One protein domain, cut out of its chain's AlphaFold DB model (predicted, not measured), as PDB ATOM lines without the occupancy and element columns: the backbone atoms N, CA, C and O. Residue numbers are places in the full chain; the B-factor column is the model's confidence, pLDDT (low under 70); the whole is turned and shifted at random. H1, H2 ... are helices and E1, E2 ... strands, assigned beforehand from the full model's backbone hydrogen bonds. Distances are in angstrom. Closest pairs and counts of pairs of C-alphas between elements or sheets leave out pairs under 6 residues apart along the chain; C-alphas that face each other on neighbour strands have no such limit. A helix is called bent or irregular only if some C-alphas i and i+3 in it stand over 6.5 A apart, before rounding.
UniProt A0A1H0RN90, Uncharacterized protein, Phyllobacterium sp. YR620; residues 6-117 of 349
ATOM      1  N   GLY A   6     100.236  75.435  81.687       86.44
ATOM      2  CA  GLY A   6     100.010  74.328  80.750       86.44
ATOM      3  C   GLY A   6      98.794  74.528  79.835       86.44
ATOM      4  O   GLY A   6      98.842  74.123  78.678       86.44
ATOM      5  N   ALA A   7      97.752  75.227  80.299       89.19
ATOM      6  CA  ALA A   7      96.593  75.565  79.469       89.19
ATOM      7  C   ALA A   7      96.970  76.479  78.294       89.19
ATOM      8  O   ALA A   7      96.465  76.310  77.192       89.19
ATOM      9  N   ARG A   8      97.935  77.388  78.493       87.12
ATOM     10  CA  ARG A   8      98.441  78.266  77.427       87.12
ATOM     11  C   ARG A   8      99.168  77.474  76.350       87.12
ATOM     12  O   ARG A   8      98.969  77.713  75.164       87.12
ATOM     13  N   ALA A   9     100.002  76.519  76.770       88.31
ATOM     14  CA  ALA A   9     100.698  75.634  75.844       88.31
ATOM     15  C   ALA A   9      99.696  74.818  75.017       88.31
ATOM     16  O   ALA A   9      99.845  74.741  73.801       88.31
ATOM     17  N   PHE A  10      98.649  74.279  75.648       93.62
ATOM     18  CA  PHE A  10      97.564  73.618  74.928       93.62
ATOM     19  C   PHE A  10      96.869  74.574  73.951       93.62
ATOM     20  O   PHE A  10      96.783  74.266  72.768       93.62
ATOM     21  N   ASP A  11      96.442  75.756  74.400       93.25
ATOM     22  CA  ASP A  11      95.678  76.695  73.574       93.25
ATOM     23  C   ASP A  11      96.424  77.122  72.306       93.25
ATOM     24  O   ASP A  11      95.820  77.154  71.234       93.25
ATOM     25  N   HIS A  12      97.731  77.378  72.399       90.38
ATOM     26  CA  HIS A  12      98.553  77.730  71.238       90.38
ATOM     27  C   HIS A  12      98.815  76.564  70.278       90.38
ATOM     28  O   HIS A  12      99.095  76.813  69.111       90.38
ATOM     29  N   ASN A  13      98.737  75.316  70.749       91.19
ATOM     30  CA  ASN A  13      99.087  74.128  69.961       91.19
ATOM     31  C   ASN A  13      97.882  73.256  69.587       91.19
ATOM     32  O   ASN A  13      98.055  72.250  68.902       91.19
ATOM     33  N   ARG A  14      96.666  73.597  70.040       93.81
ATOM     34  CA  ARG A  14      95.473  72.756  69.854       93.81
ATOM     35  C   ARG A  14      95.174  72.505  68.373       93.81
ATOM     36  O   ARG A  14      94.895  71.376  67.993       93.81
ATOM     37  N   PHE A  15      95.344  73.524  67.535       91.81
ATOM     38  CA  PHE A  15      95.304  73.388  66.082       91.81
ATOM     39  C   PHE A  15      96.736  73.369  65.550       91.81
ATOM     40  O   PHE A  15      97.378  74.415  65.451       91.81
ATOM     41  N   GLY A  16      97.246  72.174  65.264       85.50
ATOM     42  CA  GLY A  16      98.544  72.016  64.617       85.50
ATOM     43  C   GLY A  16      98.477  72.167  63.092       85.50
ATOM     44  O   GLY A  16      97.402  72.400  62.531       85.50
ATOM     45  N   PRO A  17      99.628  72.030  62.415       88.75
ATOM     46  CA  PRO A  17      99.702  71.909  60.961       88.75
ATOM     47  C   PRO A  17      98.798  70.791  60.411       88.75
ATOM     48  O   PRO A  17      98.491  69.832  61.117       88.75
ATOM     49  N   LEU A  18      98.390  70.895  59.141       86.50
ATOM     50  CA  LEU A  18      97.462  69.939  58.510       86.50
ATOM     51  C   LEU A  18      98.001  68.501  58.442       86.50
ATOM     52  O   LEU A  18      97.216  67.559  58.398       86.50
ATOM     53  N   ASP A  19      99.321  68.330  58.416       90.19
ATOM     54  CA  ASP A  19     100.013  67.039  58.413       90.19
ATOM     55  C   ASP A  19     100.264  66.478  59.824       90.19
ATOM     56  O   ASP A  19     100.646  65.314  59.971       90.19
ATOM     57  N   ASP A  20     100.010  67.265  60.874       91.69
ATOM     58  CA  ASP A  20     100.170  66.833  62.258       91.69
ATOM     59  C   ASP A  20      98.906  66.128  62.776       91.69
ATOM     60  O   ASP A  20      97.934  66.742  63.232       91.69
ATOM     61  N   THR A  21      98.975  64.797  62.745       90.94
ATOM     62  CA  THR A  21      97.913  63.872  63.168       90.94
ATOM     63  C   THR A  21      97.865  63.621  64.681       90.94
ATOM     64  O   THR A  21      97.002  62.879  65.169       90.94
ATOM     65  N   THR A  22      98.786  64.197  65.463       91.81
ATOM     66  CA  THR A  22      98.880  63.925  66.900       91.81
ATOM     67  C   THR A  22      97.763  64.644  67.669       91.81
ATOM     68  O   THR A  22      97.620  65.859  67.560       91.81
ATOM     69  N   PRO A  23      96.967  63.939  68.498       93.75
ATOM     70  CA  PRO A  23      95.993  64.596  69.363       93.75
ATOM     71  C   PRO A  23      96.690  65.398  70.470       93.75
ATOM     72  O   PRO A  23      97.734  64.999  70.988       93.75
ATOM     73  N   ARG A  24      96.086  66.516  70.875       96.00
ATOM     74  CA  ARG A  24      96.560  67.353  71.983       96.00
ATOM     75  C   ARG A  24      95.637  67.168  73.173       96.00
ATOM     76  O   ARG A  24      94.425  67.021  73.015       96.00
ATOM     77  N   TYR A  25      96.214  67.231  74.368       96.50
ATOM     78  CA  TYR A  25      95.492  67.003  75.611       96.50
ATOM     79  C   TYR A  25      95.707  68.142  76.600       96.50
ATOM     80  O   TYR A  25      96.837  68.576  76.823       96.50
ATOM     81  N   GLN A  26      94.627  68.574  77.244       96.06
ATOM     82  CA  GLN A  26      94.681  69.378  78.461       96.06
ATOM     83  C   GLN A  26      94.027  68.584  79.586       96.06
ATOM     84  O   GLN A  26      92.902  68.103  79.452       96.06
ATOM     85  N   ILE A  27      94.733  68.469  80.710       94.19
ATOM     86  CA  ILE A  27      94.247  67.778  81.903       94.19
ATOM     87  C   ILE A  27      94.206  68.777  83.050       94.19
ATOM     88  O   ILE A  27      95.241  69.285  83.484       94.19
ATOM     89  N   LEU A  28      93.004  69.041  83.555       91.88
ATOM     90  CA  LEU A  28      92.805  69.830  84.763       91.88
ATOM     91  C   LEU A  28      92.587  68.886  85.946       91.88
ATOM     92  O   LEU A  28      91.575  68.190  86.001       91.88
ATOM     93  N   HIS A  29      93.512  68.893  86.908       90.12
ATOM     94  CA  HIS A  29      93.382  68.131  88.150       90.12
ATOM     95  C   HIS A  29      92.967  69.057  89.304       90.12
ATOM     96  O   HIS A  29      93.784  69.756  89.905       90.12
ATOM     97  N   ARG A  30      91.671  69.075  89.612       87.62
ATOM     98  CA  ARG A  30      91.068  69.927  90.639       87.62
ATOM     99  C   ARG A  30      91.477  69.494  92.044       87.62
ATOM    100  O   ARG A  30      91.353  68.327  92.424       87.62
ATOM    101  N   GLY A  31      91.915  70.467  92.838       83.19
ATOM    102  CA  GLY A  31      92.424  70.243  94.192       83.19
ATOM    103  C   GLY A  31      93.892  69.817  94.246       83.19
ATOM    104  O   GLY A  31      94.422  69.660  95.345       83.19
ATOM    105  N   ALA A  32      94.546  69.648  93.092       85.19
ATOM    106  CA  ALA A  32      95.983  69.446  93.019       85.19
ATOM    107  C   ALA A  32      96.743  70.782  93.020       85.19
ATOM    108  O   ALA A  32      96.190  71.841  92.723       85.19
ATOM    109  N   ASN A  33      98.034  70.722  93.326       78.69
ATOM    110  CA  ASN A  33      98.967  71.834  93.205       78.69
ATOM    111  C   ASN A  33     100.223  71.368  92.457       78.69
ATOM    112  O   ASN A  33     100.457  70.175  92.275       78.69
ATOM    113  N   HIS A  34     101.057  72.309  92.030       76.06
ATOM    114  CA  HIS A  34     102.241  71.982  91.240       76.06
ATOM    115  C   HIS A  34     103.412  71.403  92.070       76.06
ATOM    116  O   HIS A  34     104.307  70.780  91.500       76.06
ATOM    117  N   ASN A  35     103.402  71.553  93.399       74.44
ATOM    118  CA  ASN A  35     104.493  71.140  94.292       74.44
ATOM    119  C   ASN A  35     104.579  69.632  94.478       74.44
ATOM    120  O   ASN A  35     105.669  69.096  94.650       74.44
ATOM    121  N   PHE A  36     103.445  68.931  94.484       76.25
ATOM    122  CA  PHE A  36     103.427  67.516  94.862       76.25
ATOM    123  C   PHE A  36     103.674  66.543  93.706       76.25
ATOM    124  O   PHE A  36     103.860  65.350  93.954       76.25
ATOM    125  N   TYR A  37     103.792  67.050  92.475       77.62
ATOM    126  CA  TYR A  37     104.258  66.278  91.315       77.62
ATOM    127  C   TYR A  37     105.783  66.207  91.190       77.62
ATOM    128  O   TYR A  37     106.283  65.476  90.339       77.62
ATOM    129  N   ASN A  38     106.535  66.935  92.019       70.19
ATOM    130  CA  ASN A  38     107.990  66.843  92.055       70.19
ATOM    131  C   ASN A  38     108.500  66.656  93.496       70.19
ATOM    132  O   ASN A  38     107.785  66.879  94.474       70.19
ATOM    133  N   THR A  39     109.738  66.186  93.633       67.56
ATOM    134  CA  THR A  39     110.379  65.920  94.933       67.56
ATOM    135  C   THR A  39     111.184  67.110  95.462       67.56
ATOM    136  O   THR A  39     111.677  67.054  96.584       67.56
ATOM    137  N   VAL A  40     111.321  68.187  94.679       67.50
ATOM    138  CA  VAL A  40     112.232  69.313  94.963       67.50
ATOM    139  C   VAL A  40     111.499  70.516  95.572       67.50
ATOM    140  O   VAL A  40     112.073  71.261  96.364       67.50
ATOM    141  N   TRP A  41     110.231  70.730  95.218       61.22
ATOM    142  CA  TRP A  41     109.440  71.913  95.585       61.22
ATOM    143  C   TRP A  41     108.424  71.645  96.694       61.22
ATOM    144  O   TRP A  41     107.751  72.572  97.138       61.22
ATOM    145  N   SER A  42     108.356  70.420  97.226       58.94
ATOM    146  CA  SER A  42     107.401  70.049  98.281       58.94
ATOM    147  C   SER A  42     107.517  70.882  99.565       58.94
ATOM    148  O   SER A  42     106.574  70.903 100.348       58.94
ATOM    149  N   ALA A  43     108.654  71.553  99.785       57.22
ATOM    150  CA  ALA A  43     108.931  72.369 100.968       57.22
ATOM    151  C   ALA A  43     108.991  73.888 100.705       57.22
ATOM    152  O   ALA A  43     109.191  74.643 101.654       57.22
ATOM    153  N   ARG A  44     108.880  74.354  99.448       54.53
ATOM    154  CA  ARG A  44     109.159  75.765  99.096       54.53
ATOM    155  C   ARG A  44     107.931  76.666  99.032       54.53
ATOM    156  O   ARG A  44     108.049  77.853  99.314       54.53
ATOM    157  N   ASP A  45     106.769  76.091  98.765       56.19
ATOM    158  CA  ASP A  45     105.531  76.840  98.598       56.19
ATOM    159  C   ASP A  45     104.602  76.509  99.763       56.19
ATOM    160  O   ASP A  45     103.972  75.447  99.819       56.19
ATOM    161  N   ASN A  46     104.538  77.419 100.733       52.66
ATOM    162  CA  ASN A  46     103.499  77.357 101.745       52.66
ATOM    163  C   ASN A  46     102.139  77.460 101.036       52.66
ATOM    164  O   ASN A  46     101.919  78.335 100.202       52.66
ATOM    165  N   ILE A  47     101.222  76.538 101.339       54.06
ATOM    166  CA  ILE A  47      99.839  76.628 100.867       54.06
ATOM    167  C   ILE A  47      99.323  78.001 101.313       54.06
ATOM    168  O   ILE A  47      99.131  78.224 102.511       54.06
ATOM    169  N   GLN A  48      99.169  78.941 100.373       49.56
ATOM    170  CA  GLN A  48      98.681  80.278 100.695       49.56
ATOM    171  C   GLN A  48      97.335  80.162 101.414       49.56
ATOM    172  O   GLN A  48      96.518  79.290 101.108       49.56
ATOM    173  N   ASN A  49      97.097  81.057 102.377       42.62
ATOM    174  CA  ASN A  49      95.892  81.075 103.212       42.62
ATOM    175  C   ASN A  49      94.573  81.062 102.411       42.62
ATOM    176  O   ASN A  49      93.555  80.659 102.958       42.62
ATOM    177  N   THR A  50      94.576  81.443 101.134       46.47
ATOM    178  CA  THR A  50      93.416  81.391 100.225       46.47
ATOM    179  C   THR A  50      92.979  79.961  99.883       46.47
ATOM    180  O   THR A  50      91.797  79.708  99.679       46.47
ATOM    181  N   CYS A  51      93.889  78.985  99.927       48.34
ATOM    182  CA  CYS A  51      93.561  77.563  99.787       48.34
ATOM    183  C   CYS A  51      92.958  76.950 101.066       48.34
ATOM    184  O   CYS A  51      92.490  75.812 101.030       48.34
ATOM    185  N   LYS A  52      92.940  77.675 102.200       43.19
ATOM    186  CA  LYS A  52      92.383  77.170 103.471       43.19
ATOM    187  C   LYS A  52      90.873  76.950 103.426       43.19
ATOM    188  O   LYS A  52      90.345  76.266 104.299       43.19
ATOM    189  N   PHE A  53      90.180  77.491 102.426       45.69
ATOM    190  CA  PHE A  53      88.722  77.458 102.389       45.69
ATOM    191  C   PHE A  53      88.090  76.209 101.780       45.69
ATOM    192  O   PHE A  53      86.866  76.127 101.775       45.69
ATOM    193  N   THR A  54      88.832  75.195 101.314       52.09
ATOM    194  CA  THR A  54      88.153  74.077 100.635       52.09
ATOM    195  C   THR A  54      88.601  72.694 101.094       52.09
ATOM    196  O   THR A  54      89.744  72.275 100.940       52.09
ATOM    197  N   ARG A  55      87.622  71.913 101.573       54.06
ATOM    198  CA  ARG A  55      87.668  70.452 101.815       54.06
ATOM    199  C   ARG A  55      87.912  69.629 100.528       54.06
ATOM    200  O   ARG A  55      87.607  68.442 100.471       54.06
ATOM    201  N   SER A  56      88.417  70.280  99.486       67.62
ATOM    202  CA  SER A  56      88.595  69.786  98.127       67.62
ATOM    203  C   SER A  56      90.075  69.663  97.761       67.62
ATOM    204  O   SER A  56      90.380  69.258  96.647       67.62
ATOM    205  N   TYR A  57      90.997  69.979  98.668       77.00
ATOM    206  CA  TYR A  57      92.429  69.792  98.456       77.00
ATOM    207  C   TYR A  57      92.826  68.312  98.482       77.00
ATOM    208  O   TYR A  57      92.288  67.539  99.273       77.00
ATOM    209  N   LEU A  58      93.772  67.931  97.624       83.88
ATOM    210  CA  LEU A  58      94.382  66.603  97.612       83.88
ATOM    211  C   LEU A  58      95.711  66.630  98.351       83.88
ATOM    212  O   LEU A  58      96.526  67.530  98.136       83.88
ATOM    213  N   ASN A  59      95.972  65.626  99.185       84.06
ATOM    214  CA  ASN A  59      97.284  65.507  99.815       84.06
ATOM    215  C   ASN A  59      98.365  65.078  98.797       84.06
ATOM    216  O   ASN A  59      98.070  64.730  97.652       84.06
ATOM    217  N   ALA A  60      99.638  65.111  99.201       83.69
ATOM    218  CA  ALA A  60     100.752  64.824  98.297       83.69
ATOM    219  C   ALA A  60     100.708  63.417  97.685       83.69
ATOM    220  O   ALA A  60     101.040  63.243  96.514       83.69
ATOM    221  N   GLU A  61     100.293  62.417  98.455       85.81
ATOM    222  CA  GLU A  61     100.205  61.039  97.985       85.81
ATOM    223  C   GLU A  61      99.059  60.858  96.983       85.81
ATOM    224  O   GLU A  61      99.250  60.259  95.927       85.81
ATOM    225  N   GLU A  62      97.894  61.452  97.247       89.06
ATOM    226  CA  GLU A  62      96.744  61.424  96.336       89.06
ATOM    227  C   GLU A  62      97.057  62.097  94.994       89.06
ATOM    228  O   GLU A  62      96.718  61.562  93.937       89.06
ATOM    229  N   GLN A  63      97.766  63.231  95.015       89.44
ATOM    230  CA  GLN A  63      98.202  63.902  93.788       89.44
ATOM    231  C   GLN A  63      99.185  63.041  92.984       89.44
ATOM    232  O   GLN A  63      99.043  62.922  91.766       89.44
ATOM    233  N   ARG A  64     100.145  62.387  93.654       87.94
ATOM    234  CA  ARG A  64     101.106  61.483  92.998       87.94
ATOM    235  C   ARG A  64     100.433  60.260  92.396       87.94
ATOM    236  O   ARG A  64     100.782  59.892  91.281       87.94
ATOM    237  N   ARG A  65      99.454  59.659  93.078       90.44
ATOM    238  CA  ARG A  65      98.691  58.512  92.556       90.44
ATOM    239  C   ARG A  65      97.999  58.850  91.233       90.44
ATOM    240  O   ARG A  65      98.154  58.107  90.264       90.44
ATOM    241  N   GLY A  66      97.320  59.996  91.165       91.50
ATOM    242  CA  GLY A  66      96.715  60.488  89.923       91.50
ATOM    243  C   GLY A  66      97.757  60.811  88.846       91.50
ATOM    244  O   GLY A  66      97.640  60.358  87.707       91.50
ATOM    245  N   GLY A  67      98.815  61.542  89.212       90.88
ATOM    246  CA  GLY A  67      99.892  61.931  88.295       90.88
ATOM    247  C   GLY A  67     100.634  60.750  87.675       90.88
ATOM    248  O   GLY A  67     100.866  60.743  86.469       90.88
ATOM    249  N   LEU A  68     100.956  59.728  88.473       91.50
ATOM    250  CA  LEU A  68     101.617  58.508  88.005       91.50
ATOM    251  C   LEU A  68     100.771  57.783  86.961       91.50
ATOM    252  O   LEU A  68     101.308  57.376  85.935       91.50
ATOM    253  N   PHE A  69      99.461  57.642  87.184       94.12
ATOM    254  CA  PHE A  69      98.588  57.037  86.179       94.12
ATOM    255  C   PHE A  69      98.563  57.863  84.890       94.12
ATOM    256  O   PHE A  69      98.763  57.305  83.813       94.12
ATOM    257  N   ILE A  70      98.355  59.179  84.984       94.31
ATOM    258  CA  ILE A  70      98.258  60.064  83.815       94.31
ATOM    259  C   ILE A  70      99.548  60.013  82.986       94.31
ATOM    260  O   ILE A  70      99.503  59.722  81.795       94.31
ATOM    261  N   ILE A  71     100.710  60.219  83.609       93.94
ATOM    262  CA  ILE A  71     101.997  60.248  82.900       93.94
ATOM    263  C   ILE A  71     102.329  58.868  82.319       93.94
ATOM    264  O   ILE A  71     102.665  58.757  81.139       93.94
ATOM    265  N   ASN A  72     102.194  57.797  83.109       95.31
ATOM    266  CA  ASN A  72     102.534  56.456  82.636       95.31
ATOM    267  C   ASN A  72     101.576  55.980  81.545       95.31
ATOM    268  O   ASN A  72     102.025  55.395  80.565       95.31
ATOM    269  N   SER A  73     100.271  56.221  81.682       96.44
ATOM    270  CA  SER A  73      99.303  55.827  80.654       96.44
ATOM    271  C   SER A  73      99.525  56.586  79.348       96.44
ATOM    272  O   SER A  73      99.377  55.979  78.291       96.44
ATOM    273  N   PHE A  74      99.936  57.861  79.397       96.19
ATOM    274  CA  PHE A  74     100.305  58.628  78.204       96.19
ATOM    275  C   PHE A  74     101.477  57.968  77.476       96.19
ATOM    276  O   PHE A  74     101.364  57.618  76.303       96.19
ATOM    277  N   MET A  75     102.585  57.742  78.192       96.94
ATOM    278  CA  MET A  75     103.797  57.156  77.616       96.94
ATOM    279  C   MET A  75     103.524  55.753  77.078       96.94
ATOM    280  O   MET A  75     103.893  55.428  75.956       96.94
ATOM    281  N   ARG A  76     102.821  54.915  77.839       96.69
ATOM    282  CA  ARG A  76     102.522  53.539  77.430       96.69
ATOM    283  C   ARG A  76     101.595  53.479  76.221       96.69
ATOM    284  O   ARG A  76     101.805  52.630  75.364       96.69
ATOM    285  N   TYR A  77     100.613  54.371  76.127       95.38
ATOM    286  CA  TYR A  77      99.708  54.420  74.981       95.38
ATOM    287  C   TYR A  77     100.382  55.000  73.733       95.38
ATOM    288  O   TYR A  77     100.453  54.324  72.710       95.38
ATOM    289  N   HIS A  78     100.906  56.225  73.821       94.00
ATOM    290  CA  HIS A  78     101.395  56.968  72.657       94.00
ATOM    291  C   HIS A  78     102.824  56.606  72.246       94.00
ATOM    292  O   HIS A  78     103.130  56.647  71.060       94.00
ATOM    293  N   VAL A  79     103.694  56.251  73.196       94.88
ATOM    294  CA  VAL A  79     105.088  55.858  72.911       94.88
ATOM    295  C   VAL A  79     105.222  54.336  72.860       94.88
ATOM    296  O   VAL A  79     105.894  53.804  71.985       94.88
ATOM    297  N   GLY A  80     104.568  53.626  73.785       95.50
ATOM    298  CA  GLY A  80     104.639  52.166  73.897       95.50
ATOM    299  C   GLY A  80     103.617  51.384  73.060       95.50
ATOM    300  O   GLY A  80     103.733  50.166  72.966       95.50
ATOM    301  N   GLY A  81     102.609  52.040  72.474       93.75
ATOM    302  CA  GLY A  81     101.569  51.389  71.666       93.75
ATOM    303  C   GLY A  81     100.553  50.542  72.450       93.75
ATOM    304  O   GLY A  81      99.754  49.824  71.845       93.75
ATOM    305  N   GLU A  82     100.541  50.606  73.785       94.69
ATOM    306  CA  GLU A  82      99.670  49.788  74.633       94.69
ATOM    307  C   GLU A  82      98.204  50.255  74.590       94.69
ATOM    308  O   GLU A  82      97.793  51.175  75.301       94.69
ATOM    309  N   GLN A  83      97.374  49.555  73.814       92.25
ATOM    310  CA  GLN A  83      95.977  49.935  73.553       92.25
ATOM    311  C   GLN A  83      95.043  49.886  74.773       92.25
ATOM    312  O   GLN A  83      93.998  50.528  74.769       92.25
ATOM    313  N   LYS A  84      95.414  49.191  75.854       91.12
ATOM    314  CA  LYS A  84      94.592  49.096  77.077       91.12
ATOM    315  C   LYS A  84      94.331  50.443  77.771       91.12
ATOM    316  O   LYS A  84      93.466  50.527  78.635       91.12
ATOM    317  N   PHE A  85      95.093  51.482  77.421       93.12
ATOM    318  CA  PHE A  85      94.923  52.843  77.936       93.12
ATOM    319  C   PHE A  85      94.136  53.759  76.988       93.12
ATOM    320  O   PHE A  85      93.810  54.880  77.380       93.12
ATOM    321  N   ALA A  86      93.804  53.305  75.773       92.56
ATOM    322  CA  ALA A  86      93.129  54.114  74.757       92.56
ATOM    323  C   ALA A  86      91.807  54.699  75.270       92.56
ATOM    324  O   ALA A  86      91.519  55.872  75.044       92.56
ATOM    325  N   SER A  87      91.045  53.908  76.036       92.44
ATOM    326  CA  SER A  87      89.749  54.324  76.576       92.44
ATOM    327  C   SER A  87      89.839  55.516  77.534       92.44
ATOM    328  O   SER A  87      88.887  56.279  77.645       92.44
ATOM    329  N   TYR A  88      90.963  55.717  78.230       93.44
ATOM    330  CA  TYR A  88      91.147  56.938  79.023       93.44
ATOM    331  C   TYR A  88      91.400  58.139  78.102       93.44
ATOM    332  O   TYR A  88      90.748  59.172  78.229       93.44
ATOM    333  N   TRP A  89      92.290  57.984  77.119       95.00
ATOM    334  CA  TRP A  89      92.716  59.065  76.222       95.00
ATOM    335  C   TRP A  89      91.682  59.477  75.166       95.00
ATOM    336  O   TRP A  89      91.805  60.559  74.601       95.00
ATOM    337  N   ASN A  90      90.643  58.674  74.925       93.25
ATOM    338  CA  ASN A  90      89.460  59.083  74.154       93.25
ATOM    339  C   ASN A  90      88.279  59.549  75.034       93.25
ATOM    340  O   ASN A  90      87.201  59.880  74.528       93.25
ATOM    341  N   GLY A  91      88.467  59.588  76.357       90.81
ATOM    342  CA  GLY A  91      87.462  60.032  77.320       90.81
ATOM    343  C   GLY A  91      86.282  59.074  77.515       90.81
ATOM    344  O   GLY A  91      85.236  59.528  77.965       90.81
ATOM    345  N   LEU A  92      86.409  57.786  77.168       90.19
ATOM    346  CA  LEU A  92      85.401  56.763  77.490       90.19
ATOM    347  C   LEU A  92      85.532  56.211  78.911       90.19
ATOM    348  O   LEU A  92      84.542  55.783  79.498       90.19
ATOM    349  N   ALA A  93      86.753  56.151  79.434       89.75
ATOM    350  CA  ALA A  93      87.055  55.561  80.725       89.75
ATOM    351  C   ALA A  93      87.485  56.623  81.733       89.75
ATOM    352  O   ALA A  93      88.214  57.566  81.424       89.75
ATOM    353  N   GLN A  94      87.073  56.400  82.974       88.62
ATOM    354  CA  GLN A  94      87.556  57.138  84.130       88.62
ATOM    355  C   GLN A  94      88.963  56.666  84.512       88.62
ATOM    356  O   GLN A  94      89.431  55.605  84.086       88.62
ATOM    357  N   LEU A  95      89.634  57.438  85.369       90.62
ATOM    358  CA  LEU A  95      90.844  56.943  86.017       90.62
ATOM    359  C   LEU A  95      90.500  55.717  86.882       90.62
ATOM    360  O   LEU A  95      89.450  55.689  87.528       90.62
ATOM    361  N   PRO A  96      91.385  54.712  86.950       91.75
ATOM    362  CA  PRO A  96      91.137  53.533  87.763       91.75
ATOM    363  C   PRO A  96      91.183  53.896  89.253       91.75
ATOM    364  O   PRO A  96      91.954  54.758  89.669       91.75
ATOM    365  N   LYS A  97      90.419  53.178  90.086       92.44
ATOM    366  CA  LYS A  97      90.331  53.400  91.544       92.44
ATOM    367  C   LYS A  97      91.690  53.612  92.254       92.44
ATOM    368  O   LYS A  97      91.771  54.505  93.098       92.44
ATOM    369  N   PRO A  98      92.780  52.877  91.934       91.62
ATOM    370  CA  PRO A  98      94.095  53.121  92.534       91.62
ATOM    371  C   PRO A  98      94.703  54.499  92.236       91.62
ATOM    372  O   PRO A  98      95.578  54.926  92.984       91.62
ATOM    373  N   ALA A  99      94.234  55.223  91.222       92.50
ATOM    374  CA  ALA A  99      94.648  56.595  90.932       92.50
ATOM    375  C   ALA A  99      93.830  57.655  91.700       92.50
ATOM    376  O   ALA A  99      94.184  58.832  91.670       92.50
ATOM    377  N   CYS A 100      92.758  57.256  92.394       90.94
ATOM    378  CA  CYS A 100      91.814  58.166  93.042       90.94
ATOM    379  C   CYS A 100      92.144  58.442  94.514       90.94
ATOM    380  O   CYS A 100      92.869  57.656  95.135       90.94
ATOM    381  N   PRO A 101      91.600  59.534  95.097       88.81
ATOM    382  CA  PRO A 101      91.820  59.877  96.501       88.81
ATOM    383  C   PRO A 101      91.460  58.728  97.450       88.81
ATOM    384  O   PRO A 101      90.650  57.854  97.121       88.81
ATOM    385  N   PHE A 102      92.059  58.703  98.641       88.00
ATOM    386  CA  PHE A 102      91.842  57.599  99.576       88.00
ATOM    387  C   PHE A 102      90.365  57.462  99.961       88.00
ATOM    388  O   PHE A 102      89.652  58.442 100.177       88.00
ATOM    389  N   GLY A 103      89.887  56.216 100.009       86.38
ATOM    390  CA  GLY A 103      88.491  55.907 100.322       86.38
ATOM    391  C   GLY A 103      87.477  56.324  99.247       86.38
ATOM    392  O   GLY A 103      86.277  56.205  99.487       86.38
ATOM    393  N   LYS A 104      87.912  56.802  98.072       86.56
ATOM    394  CA  LYS A 104      87.019  57.126  96.950       86.56
ATOM    395  C   LYS A 104      86.942  55.982  95.947       86.56
ATOM    396  O   LYS A 104      87.931  55.314  95.658       86.56
ATOM    397  N   ALA A 105      85.733  55.749  95.441       84.81
ATOM    398  CA  ALA A 105      85.473  54.740  94.417       84.81
ATOM    399  C   ALA A 105      85.835  55.233  93.008       84.81
ATOM    400  O   ALA A 105      86.216  54.417  92.175       84.81
ATOM    401  N   SER A 106      85.752  56.547  92.777       88.00
ATOM    402  CA  SER A 106      86.016  57.202  91.495       88.00
ATOM    403  C   SER A 106      86.818  58.498  91.678       88.00
ATOM    404  O   SER A 106      86.904  59.054  92.780       88.00
ATOM    405  N   CYS A 107      87.422  58.942  90.577       86.75
ATOM    406  CA  CYS A 107      88.127  60.207  90.397       86.75
ATOM    407  C   CYS A 107      87.245  61.256  89.702       86.75
ATOM    408  O   CYS A 107      87.751  62.316  89.324       86.75
ATOM    409  N   ASP A 108      85.966  60.950  89.490       84.75
ATOM    410  CA  ASP A 108      85.028  61.869  88.858       84.75
ATOM    411  C   ASP A 108      85.029  63.222  89.559       84.75
ATOM    412  O   ASP A 108      85.375  63.372  90.735       84.75
ATOM    413  N   GLU A 109      84.739  64.246  88.774       86.56
ATOM    414  CA  GLU A 109      84.777  65.656  89.133       86.56
ATOM    415  C   GLU A 109      86.170  66.219  89.458       86.56
ATOM    416  O   GLU A 109      86.324  67.445  89.506       86.56
ATOM    417  N   ARG A 110      87.191  65.372  89.665       88.94
ATOM    418  CA  ARG A 110      88.569  65.774  89.997       88.94
ATOM    419  C   ARG A 110      89.432  65.977  88.770       88.94
ATOM    420  O   ARG A 110      90.217  66.919  88.754       88.94
ATOM    421  N   VAL A 111      89.328  65.097  87.782       91.50
ATOM    422  CA  VAL A 111      90.184  65.130  86.594       91.50
ATOM    423  C   VAL A 111      89.325  65.396  85.371       91.50
ATOM    424  O   VAL A 111      88.496  64.573  85.006       91.50
ATOM    425  N   VAL A 112      89.539  66.542  84.731       93.38
ATOM    426  CA  VAL A 112      88.846  66.908  83.493       93.38
ATOM    427  C   VAL A 112      89.814  66.785  82.329       93.38
ATOM    428  O   VAL A 112      90.851  67.452  82.311       93.38
ATOM    429  N   LEU A 113      89.463  65.931  81.369       95.62
ATOM    430  CA  LEU A 113      90.216  65.708  80.141       95.62
ATOM    431  C   LEU A 113      89.607  66.526  79.001       95.62
ATOM    432  O   LEU A 113      88.416  66.446  78.717       95.62
ATOM    433  N   THR A 114      90.449  67.297  78.329       97.38
ATOM    434  CA  THR A 114      90.153  67.989  77.074       97.38
ATOM    435  C   THR A 114      91.000  67.349  75.988       97.38
ATOM    436  O   THR A 114      92.206  67.188  76.177       97.38
ATOM    437  N   VAL A 115      90.368  66.981  74.876       97.25
ATOM    438  CA  VAL A 115      91.014  66.354  73.721       97.25
ATOM    439  C   VAL A 115      90.786  67.248  72.511       97.25
ATOM    440  O   VAL A 115      89.650  67.619  72.233       97.25
ATOM    441  N   GLN A 116      91.859  67.573  71.797       97.25
ATOM    442  CA  GLN A 116      91.782  68.169  70.470       97.25
ATOM    443  C   GLN A 116      92.387  67.198  69.465       97.25
ATOM    444  O   GLN A 116      93.580  66.883  69.536       97.25
ATOM    445  N   THR A 117      91.559  66.704  68.551       95.81
ATOM    446  CA  THR A 117      92.009  65.860  67.442       95.81
ATOM    447  C   THR A 117      92.536  66.701  66.280       95.81
ATOM    448  O   THR A 117      92.432  67.928  66.273       95.81
TER     449      THR A 117
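What this domain is: This is residues 6 to 117 of the 349 residues of an uncharacterized protein of Phyllobacterium sp. YR620 (UniProt A0A1H0RN90). A two-stranded antiparallel ribbon, E1 and E2, lies between short helix H1 on one side and long helix H3 on the other, with H4 slanting from H3's last turns toward E2. H2 sits far out at one end, and long loops, residues 30 to 48 and 90 to 110, make much of the rest. The printed part has 112 residues, under half of them in four named helices and two strands, in the order H1 E1 H2 H3 H4 E2; the class is mixed. It is only just compact, close to loose, with a radius of gyration of the C-alphas of 15.5 A, and spans 47 by 31 by 25 A.

Where its parts are: Find C-alpha 24 at (96.560, 67.353, 71.983), where E1, residues 24 to 29, begins its 16.5 A; E2 is residues 111 to 116, and its last C-alpha, C-alpha 116, is at (91.782, 68.169, 70.470). H1 is residues 6 to 13. H3, residues 60 to 79, starts at (100.752, 64.824, 98.297) and runs 27.3 A. H4 is residues 83 to 89, irregular, with C-alphas 84 and 87 7.1 A apart; H2 is residues 49 to 53.

How they stand to each other: Look across E1 and E2, antiparallel at 166 degrees: N 26 and O 114 are 3.0 A apart, within hydrogen-bond range. The closest C-alphas of H1 and E1, Phe 10 and Gln 26, are 6.2 A apart. H3 is apart from both strands. With residues 73 to 77 alone it touches H4, closest at C-alphas 77 and 85, 5.8 A, at a steep tilt of 58 degrees, opposite ways. Trp 89 of H4 and Val 115 of E2 have their C-alphas 7.9 A apart. H2 touches no helix. Every O i to N i+4 pair is within hydrogen-bond range in H1 and H3, but 0 of 1 in H2 and 1 of 3 in H4, where O i to N i+3 gives 1 of 2 and 3 of 4.

The domain as a whole: The C-alphas farthest apart, of Asp 19 and Asn 49, are 47.1 A apart. The printed part has no cut; the links E1 to H2 and H4 to E2 are long. Residues 39 to 56 have pLDDT under 70.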